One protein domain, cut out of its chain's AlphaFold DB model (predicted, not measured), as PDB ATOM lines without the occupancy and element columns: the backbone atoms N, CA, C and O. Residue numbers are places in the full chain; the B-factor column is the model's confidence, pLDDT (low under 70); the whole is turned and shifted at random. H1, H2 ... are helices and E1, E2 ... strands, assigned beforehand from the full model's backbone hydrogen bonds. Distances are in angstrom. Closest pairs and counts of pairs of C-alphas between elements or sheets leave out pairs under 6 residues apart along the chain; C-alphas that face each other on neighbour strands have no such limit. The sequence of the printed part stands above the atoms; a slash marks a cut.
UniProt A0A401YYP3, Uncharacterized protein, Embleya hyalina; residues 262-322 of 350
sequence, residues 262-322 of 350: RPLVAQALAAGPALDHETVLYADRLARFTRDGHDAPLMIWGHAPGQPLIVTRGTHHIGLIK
ATOM      1  N   ARG A 262      28.160  32.681  36.176       90.56
ATOM      2  CA  ARG A 262      28.600  32.705  34.769       90.56
ATOM      3  C   ARG A 262      29.934  31.988  34.544       90.56
ATOM      4  O   ARG A 262      29.976  31.154  33.646       90.56
ATOM      5  N   PRO A 263      30.997  32.239  35.337       88.06
ATOM      6  CA  PRO A 263      32.251  31.507  35.186       88.06
ATOM      7  C   PRO A 263      32.096  30.004  35.425       88.06
ATOM      8  O   PRO A 263      32.711  29.224  34.711       88.06
ATOM      9  N   LEU A 264      31.247  29.601  36.380       83.50
ATOM     10  CA  LEU A 264      30.999  28.187  36.683       83.50
ATOM     11  C   LEU A 264      30.350  27.472  35.494       83.50
ATOM     12  O   LEU A 264      30.810  26.412  35.084       83.50
ATOM     13  N   VAL A 265      29.317  28.082  34.908       87.56
ATOM     14  CA  VAL A 265      28.644  27.538  33.721       87.56
ATOM     15  C   VAL A 265      29.577  27.546  32.509       87.56
ATOM     16  O   VAL A 265      29.660  26.544  31.808       87.56
ATOM     17  N   ALA A 266      30.323  28.631  32.276       87.69
ATOM     18  CA  ALA A 266      31.256  28.727  31.152       87.69
ATOM     19  C   ALA A 266      32.378  27.682  31.230       87.69
ATOM     20  O   ALA A 266      32.681  27.030  30.233       87.69
ATOM     21  N   GLN A 267      32.965  27.492  32.415       81.44
ATOM     22  CA  GLN A 267      33.991  26.478  32.647       81.44
ATOM     23  C   GLN A 267      33.449  25.073  32.386       81.44
ATOM     24  O   GLN A 267      34.107  24.276  31.724       81.44
ATOM     25  N   ALA A 268      32.249  24.776  32.882       79.38
ATOM     26  CA  ALA A 268      31.654  23.466  32.690       79.38
ATOM     27  C   ALA A 268      31.268  23.226  31.215       79.38
ATOM     28  O   ALA A 268      31.458  22.125  30.705       79.38
ATOM     29  N   LEU A 269      30.792  24.251  30.493       83.88
ATOM     30  CA  LEU A 269      30.476  24.150  29.061       83.88
ATOM     31  C   LEU A 269      31.733  23.886  28.223       83.88
ATOM     32  O   LEU A 269      31.682  23.101  27.279       83.88
ATOM     33  N   ALA A 270      32.859  24.509  28.582       83.50
ATOM     34  CA  ALA A 270      34.132  24.345  27.883       83.50
ATOM     35  C   ALA A 270      34.690  22.911  27.944       83.50
ATOM     36  O   ALA A 270      35.473  22.533  27.078       83.50
ATOM     37  N   ALA A 271      34.283  22.110  28.933       74.12
ATOM     38  CA  ALA A 271      34.692  20.713  29.052       74.12
ATOM     39  C   ALA A 271      34.102  19.798  27.964       74.12
ATOM     40  O   ALA A 271      34.642  18.721  27.727       74.12
ATOM     41  N   GLY A 272      33.022  20.225  27.298       73.75
ATOM     42  CA  GLY A 272      32.302  19.409  26.323       73.75
ATOM     43  C   GLY A 272      31.531  18.233  26.951       73.75
ATOM     44  O   GLY A 272      31.661  17.965  28.146       73.75
ATOM     45  N   PRO A 273      30.685  17.544  26.166       76.94
ATOM     46  CA  PRO A 273      29.850  16.457  26.661       76.94
ATOM     47  C   PRO A 273      30.658  15.164  26.857       76.94
ATOM     48  O   PRO A 273      30.812  14.373  25.931       76.94
ATOM     49  N   ALA A 274      31.150  14.941  28.076       76.19
ATOM     50  CA  ALA A 274      31.737  13.676  28.515       76.19
ATOM     51  C   ALA A 274      31.220  13.299  29.914       76.19
ATOM     52  O   ALA A 274      31.000  14.162  30.760       76.19
ATOM     53  N   LEU A 275      30.992  12.013  30.167       81.44
ATOM     54  CA  LEU A 275      30.769  11.473  31.511       81.44
ATOM     55  C   LEU A 275      31.405  10.082  31.542       81.44
ATOM     56  O   LEU A 275      30.745   9.070  31.332       81.44
ATOM     57  N   ASP A 276      32.726  10.066  31.681       81.44
ATOM     58  CA  ASP A 276      33.596   8.892  31.534       81.44
ATOM     59  C   ASP A 276      33.880   8.166  32.857       81.44
ATOM     60  O   ASP A 276      34.625   7.190  32.893       81.44
ATOM     61  N   HIS A 277      33.271   8.629  33.944       77.75
ATOM     62  CA  HIS A 277      33.406   8.068  35.276       77.75
ATOM     63  C   HIS A 277      32.042   7.938  35.945       77.75
ATOM     64  O   HIS A 277      31.130   8.747  35.737       77.75
ATOM     65  N   GLU A 278      31.921   6.924  36.793       80.81
ATOM     66  CA  GLU A 278      30.764   6.766  37.658       80.81
ATOM     67  C   GLU A 278      30.595   8.008  38.543       80.81
ATOM     68  O   GLU A 278      31.557   8.543  39.101       80.81
ATOM     69  N   THR A 279      29.362   8.506  38.631       83.88
ATOM     70  CA  THR A 279      29.043   9.698  39.412       83.88
ATOM     71  C   THR A 279      27.806   9.463  40.255       83.88
ATOM     72  O   THR A 279      26.743   9.119  39.745       83.88
ATOM     73  N   VAL A 280      27.932   9.733  41.553       85.19
ATOM     74  CA  VAL A 280      26.836   9.593  42.509       85.19
ATOM     75  C   VAL A 280      26.139  10.938  42.711       85.19
ATOM     76  O   VAL A 280      26.764  11.959  43.024       85.19
ATOM     77  N   LEU A 281      24.815  10.936  42.546       88.69
ATOM     78  CA  LEU A 281      23.951  12.105  42.686       88.69
ATOM     79  C   LEU A 281      22.847  11.841  43.706       88.69
ATOM     80  O   LEU A 281      22.326  10.736  43.828       88.69
ATOM     81  N   TYR A 282      22.413  12.902  44.377       88.25
ATOM     82  CA  TYR A 282      21.171  12.871  45.136       88.25
ATOM     83  C   TYR A 282      19.963  12.887  44.187       88.25
ATOM     84  O   TYR A 282      19.771  13.850  43.436       88.25
ATOM     85  N   ALA A 283      19.120  11.851  44.248       90.31
ATOM     86  CA  ALA A 283      17.951  11.714  43.374       90.31
ATOM     87  C   ALA A 283      16.962  12.888  43.508       90.31
ATOM     88  O   ALA A 283      16.455  13.387  42.506       90.31
ATOM     89  N   ASP A 284      16.743  13.405  44.724       91.12
ATOM     90  CA  ASP A 284      15.872  14.565  44.968       91.12
ATOM     91  C   ASP A 284      16.419  15.863  44.355       91.12
ATOM     92  O   ASP A 284      15.652  16.786  44.074       91.12
ATOM     93  N   ARG A 285      17.741  15.957  44.158       92.56
ATOM     94  CA  ARG A 285      18.401  17.101  43.516       92.56
ATOM     95  C   ARG A 285      18.331  16.991  42.003       92.56
ATOM     96  O   ARG A 285      18.051  17.998  41.359       92.56
ATOM     97  N   LEU A 286      18.503  15.789  41.456       91.50
ATOM     98  CA  LEU A 286      18.308  15.528  40.030       91.50
ATOM     99  C   LEU A 286      16.845  15.761  39.616       91.50
ATOM    100  O   LEU A 286      16.583  16.463  38.645       91.50
ATOM    101  N   ALA A 287      15.890  15.290  40.422       91.19
ATOM    102  CA  ALA A 287      14.455  15.460  40.185       91.19
ATOM    103  C   ALA A 287      13.976  16.927  40.193       91.19
ATOM    104  O   ALA A 287      12.818  17.201  39.888       91.19
ATOM    105  N   ARG A 288      14.819  17.901  40.564       92.69
ATOM    106  CA  ARG A 288      14.484  19.334  40.448       92.69
ATOM    107  C   ARG A 288      14.450  19.794  38.997       92.69
ATOM    108  O   ARG A 288      13.603  20.612  38.665       92.69
ATOM    109  N   PHE A 289      15.296  19.207  38.152       91.12
ATOM    110  CA  PHE A 289      15.400  19.527  36.726       91.12
ATOM    111  C   PHE A 289      14.252  18.946  35.884       91.12
ATOM    112  O   PHE A 289      14.142  19.256  34.704       91.12
ATOM    113  N   THR A 290      13.390  18.112  36.475       83.06
ATOM    114  CA  THR A 290      12.319  17.392  35.765       83.06
ATOM    115  C   THR A 290      10.911  17.896  36.096       83.06
ATOM    116  O   THR A 290       9.946  17.372  35.548       83.06
ATOM    117  N   ARG A 291      10.748  18.868  37.010       73.12
ATOM    118  CA  ARG A 291       9.428  19.214  37.583       73.12
ATOM    119  C   ARG A 291       8.461  19.928  36.639       73.12
ATOM    120  O   ARG A 291       7.268  19.867  36.898       73.12
ATOM    121  N   ASP A 292       8.950  20.566  35.578       67.12
ATOM    122  CA  ASP A 292       8.132  21.377  34.663       67.12
ATOM    123  C   ASP A 292       8.391  21.007  33.186       67.12
ATOM    124  O   ASP A 292       8.490  21.870  32.320       67.12
ATOM    125  N   GLY A 293       8.611  19.728  32.864       61.22
ATOM    126  CA  GLY A 293       8.748  19.295  31.464       61.22
ATOM    127  C   GLY A 293       9.153  17.840  31.322       61.22
ATOM    128  O   GLY A 293      10.314  17.544  31.056       61.22
ATOM    129  N   HIS A 294       8.171  16.960  31.507       59.88
ATOM    130  CA  HIS A 294       8.343  15.509  31.504       59.88
ATOM    131  C   HIS A 294       8.789  14.935  30.149       59.88
ATOM    132  O   HIS A 294       9.417  13.881  30.132       59.88
ATOM    133  N   ASP A 295       8.534  15.645  29.047       69.69
ATOM    134  CA  ASP A 295       8.731  15.113  27.690       69.69
ATOM    135  C   ASP A 295      10.055  15.539  27.034       69.69
ATOM    136  O   ASP A 295      10.418  15.034  25.971       69.69
ATOM    137  N   ALA A 296      10.803  16.461  27.648       77.00
ATOM    138  CA  ALA A 296      12.072  16.936  27.105       77.00
ATOM    139  C   ALA A 296      13.253  16.177  27.738       77.00
ATOM    140  O   ALA A 296      13.396  16.193  28.965       77.00
ATOM    141  N   PRO A 297      14.135  15.548  26.936       84.62
ATOM    142  CA  PRO A 297      15.276  14.820  27.472       84.62
ATOM    143  C   PRO A 297      16.242  15.773  28.181       84.62
ATOM    144  O   PRO A 297      16.531  16.875  27.704       84.62
ATOM    145  N   LEU A 298      16.770  15.318  29.314       88.38
ATOM    146  CA  LEU A 298      17.881  15.977  29.983       88.38
ATOM    147  C   LEU A 298      19.190  15.463  29.396       88.38
ATOM    148  O   LEU A 298      19.415  14.256  29.331       88.38
ATOM    149  N   MET A 299      20.074  16.383  29.024       88.12
ATOM    150  CA  MET A 299      21.469  16.040  28.762       88.12
ATOM    151  C   MET A 299      22.296  16.367  29.998       88.12
ATOM    152  O   MET A 299      22.148  17.447  30.574       88.12
ATOM    153  N   ILE A 300      23.153  15.430  30.397       89.25
ATOM    154  CA  ILE A 300      24.003  15.548  31.582       89.25
ATOM    155  C   ILE A 300      25.433  15.202  31.193       89.25
ATOM    156  O   ILE A 300      25.662  14.183  30.545       89.25
ATOM    157  N   TRP A 301      26.389  16.037  31.589       88.06
ATOM    158  CA  TRP A 301      27.813  15.748  31.412       88.06
ATOM    159  C   TRP A 301      28.669  16.440  32.472       88.06
ATOM    160  O   TRP A 301      28.223  17.368  33.151       88.06
ATOM    161  N   GLY A 302      29.906  15.978  32.628       81.38
ATOM    162  CA  GLY A 302      30.853  16.443  33.633       81.38
ATOM    163  C   GLY A 302      32.258  16.604  33.070       81.38
ATOM    164  O   GLY A 302      32.636  15.982  32.089       81.38
ATOM    165  N   HIS A 303      33.053  17.457  33.709       72.00
ATOM    166  CA  HIS A 303      34.448  17.649  33.313       72.00
ATOM    167  C   HIS A 303      35.408  16.683  34.015       72.00
ATOM    168  O   HIS A 303      36.375  16.224  33.419       72.00
ATOM    169  N   ALA A 304      35.183  16.439  35.307       76.25
ATOM    170  CA  ALA A 304      36.080  15.663  36.150       76.25
ATOM    171  C   ALA A 304      35.354  15.170  37.413       76.25
ATOM    172  O   ALA A 304      34.403  15.829  37.861       76.25
ATOM    173  N   PRO A 305      35.846  14.090  38.046       77.88
ATOM    174  CA  PRO A 305      35.287  13.575  39.289       77.88
ATOM    175  C   PRO A 305      35.139  14.657  40.365       77.88
ATOM    176  O   PRO A 305      36.040  15.462  40.619       77.88
ATOM    177  N   GLY A 306      33.971  14.696  41.009       79.75
ATOM    178  CA  GLY A 306      33.678  15.635  42.094       79.75
ATOM    179  C   GLY A 306      33.466  17.099  41.670       79.75
ATOM    180  O   GLY A 306      33.242  17.949  42.549       79.75
ATOM    181  N   GLN A 307      33.528  17.416  40.372       84.62
ATOM    182  CA  GLN A 307      33.132  18.719  39.825       84.62
ATOM    183  C   GLN A 307      31.625  18.758  39.540       84.62
ATOM    184  O   GLN A 307      31.034  17.717  39.269       84.62
ATOM    185  N   PRO A 308      30.974  19.934  39.602       87.94
ATOM    186  CA  PRO A 308      29.567  20.053  39.237       87.94
ATOM    187  C   PRO A 308      29.304  19.533  37.819       87.94
ATOM    188  O   PRO A 308      30.018  19.899  36.887       87.94
ATOM    189  N   LEU A 309      28.265  18.714  37.666       90.56
ATOM    190  CA  LEU A 309      27.780  18.289  36.357       90.56
ATOM    191  C   LEU A 309      26.878  19.372  35.772       90.56
ATOM    192  O   LEU A 309      26.113  20.006  36.507       90.56
ATOM    193  N   ILE A 310      26.929  19.543  34.455       92.50
ATOM    194  CA  ILE A 310      25.927  20.313  33.723       92.50
ATOM    195  C   ILE A 310      24.689  19.456  33.523       92.50
ATOM    196  O   ILE A 310      24.790  18.278  33.195       92.50
ATOM    197  N   VAL A 311      23.528  20.087  33.667       92.19
ATOM    198  CA  VAL A 311      22.239  19.556  33.230       92.19
ATOM    199  C   VAL A 311      21.629  20.571  32.269       92.19
ATOM    200  O   VAL A 311      21.447  21.728  32.642       92.19
ATOM    201  N   THR A 312      21.313  20.176  31.038       90.31
ATOM    202  CA  THR A 312      20.614  21.046  30.075       90.31
ATOM    203  C   THR A 312      19.309  20.436  29.615       90.31
ATOM    204  O   THR A 312      19.202  19.215  29.470       90.31
ATOM    205  N   ARG A 313      18.354  21.305  29.284       87.25
ATOM    206  CA  ARG A 313      17.100  20.940  28.630       87.25
ATOM    207  C   ARG A 313      16.869  21.894  27.463       87.25
ATOM    208  O   ARG A 313      16.566  23.070  27.658       87.25
ATOM    209  N   GLY A 314      17.079  21.394  26.249       85.56
ATOM    210  CA  GLY A 314      17.170  22.248  25.065       85.56
ATOM    211  C   GLY A 314      18.278  23.302  25.198       85.56
ATOM    212  O   GLY A 314      19.273  23.100  25.890       85.56
ATOM    213  N   THR A 315      18.105  24.438  24.526       85.75
ATOM    214  CA  THR A 315      19.089  25.535  24.482       85.75
ATOM    215  C   THR A 315      18.765  26.699  25.423       85.75
ATOM    216  O   THR A 315      19.603  27.577  25.617       85.75
ATOM    217  N   HIS A 316      17.564  26.718  26.005       87.25
ATOM    218  CA  HIS A 316      17.072  27.807  26.855       87.25
ATOM    219  C   HIS A 316      17.315  27.557  28.348       87.25
ATOM    220  O   HIS A 316      17.307  28.512  29.118       87.25
ATOM    221  N   HIS A 317      17.535  26.306  28.767       92.19
ATOM    222  CA  HIS A 317      17.692  25.941  30.171       92.19
ATOM    223  C   HIS A 317      19.013  25.214  30.427       92.19
ATOM    224  O   HIS A 317      19.311  24.184  29.813       92.19
ATOM    225  N   ILE A 318      19.778  25.726  31.389       93.75
ATOM    226  CA  ILE A 318      21.026  25.130  31.861       93.75
ATOM    227  C   ILE A 318      21.090  25.169  33.379       93.75
ATOM    228  O   ILE A 318      20.692  26.141  34.019       93.75
ATOM    229  N   GLY A 319      21.667  24.140  33.971       94.44
ATOM    230  CA  GLY A 319      21.944  24.114  35.386       94.44
ATOM    231  C   GLY A 319      23.180  23.326  35.743       94.44
ATOM    232  O   GLY A 319      23.825  22.702  34.904       94.44
ATOM    233  N   LEU A 320      23.509  23.405  37.024       94.38
ATOM    234  CA  LEU A 320      24.617  22.700  37.638       94.38
ATOM    235  C   LEU A 320      24.079  21.859  38.790       94.38
ATOM    236  O   LEU A 320      23.274  22.344  39.592       94.38
ATOM    237  N   ILE A 321      24.560  20.626  38.903       93.62
ATOM    238  CA  ILE A 321      24.310  19.748  40.046       93.62
ATOM    239  C   ILE A 321      25.642  19.308  40.642       93.62
ATOM    240  O   ILE A 321      26.529  18.811  39.952       93.62
ATOM    241  N   LYS A 322      25.808  19.528  41.946       91.38
ATOM    242  CA  LYS A 322      27.002  19.092  42.665       91.38
ATOM    243  C   LYS A 322      26.920  17.577  42.911       91.38
ATOM    244  O   LYS A 322      25.962  17.152  43.563       91.38
TER     245      LYS A 322
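This is residues 262 to 322 of the 350 residues of an uncharacterized protein of Embleya hyalina (UniProt A0A401YYP3). A small sheet of three antiparallel strands, E1, E2 and E3, makes the middle of the domain, with the helix H1 crossing over one face of it. Two long stretches without named elements, residues 271 to 282 and 287 to 298, run round the outside, and the short helix H2 lies between them along the chain, well away from H1 and near the last residues of E3. The printed part has 61 residues with two named helices and three named strands, in the order H1, H2, E1, E2, E3, and under half of the residues are in these elements. The sheet's order is E1, E2, E3, and the class is mixed, helices and strands. The whole is compact, with a radius of gyration of the C-alphas of 11.3 A, and its rounded outline spans 28 by 24 by 18 A.

In the sheet, E2 is residues 309 to 313, 13.4 A from first to last C-alpha. E3 is residues 317 to 321, also 13.4 A long, and its last C-alpha, that of Ile 321, is at (24.310, 19.748, 40.046). E1 is the shortest strand, residues 299 to 301, 6.9 A long, and begins with C-alpha 299 at (21.469, 16.040, 28.762). H1, the longest helix by residues, is residues 262 to 270, 12.2 A long, with C-alpha 262 at (28.600, 32.705, 34.769). H2 is residues 283 to 286, 5.1 A from first to last C-alpha.

The three strands form a meander, each strand the antiparallel neighbour of the one before, with E1 and E3 as edge strands and E2 as the inner strand. E2 and E3 are a hairpin joined by a tight link of 3 residues, and their directions stand at 155 degrees. The C-alphas of Thr 312 and Ile 318 face each other at 4.5 A; N 319 and O 311 are within hydrogen-bond range at 2.8 A, and so are N 309 and O 321 at 2.9 A. E1 and E2 are a hairpin too, with a short link of 7 residues and an angle of 165 degrees between their directions. Here N 310 and O 301 are within hydrogen-bond range at 2.8 A, and N 299 and O 312 at 3.0 A. H1 is on the sheet at a height over the sheet of 9.2 A, measured from a local plane fitted to 6 of the sheet's C-alphas. It lies over E3 and, only just, over E2, with 3 of its C-alphas falling on E2. On the local plane its line stands at 89 degrees to that of E3, across the strands. The closest C-alphas of H1 and E2 are those of Ala 268 and Ile 310, 6.6 A apart. The closest C-alphas of H1 and E3 are those of Val 265 and Leu 320, 7.4 A apart. H2 is not on the sheet, but only just, with 4 pairs of C-alphas within 10 A. Its closest C-alpha pair with E3 is that of Leu 286 and Ile 321, at 7.3 A. H2 is apart from H1 and from E2. In H1 every O i to N i+4 pair is within hydrogen-bond range; H2 is too short for such a pair, and its one O i to N i+3 pair is within range.

The two C-alphas farthest apart in the domain are those of Pro 263 and Asp 295, 29.6 A. The first and last printed C-alphas, those of Arg 262 and Lys 322, are 15.8 A apart. The printed part has no cut. The links from H1 to H2 and from H2 to E1 are long, with 12 residues each. The mean pLDDT of the printed part is 84.2, and the model's confidence is low, under 70, at residues 292 to 295.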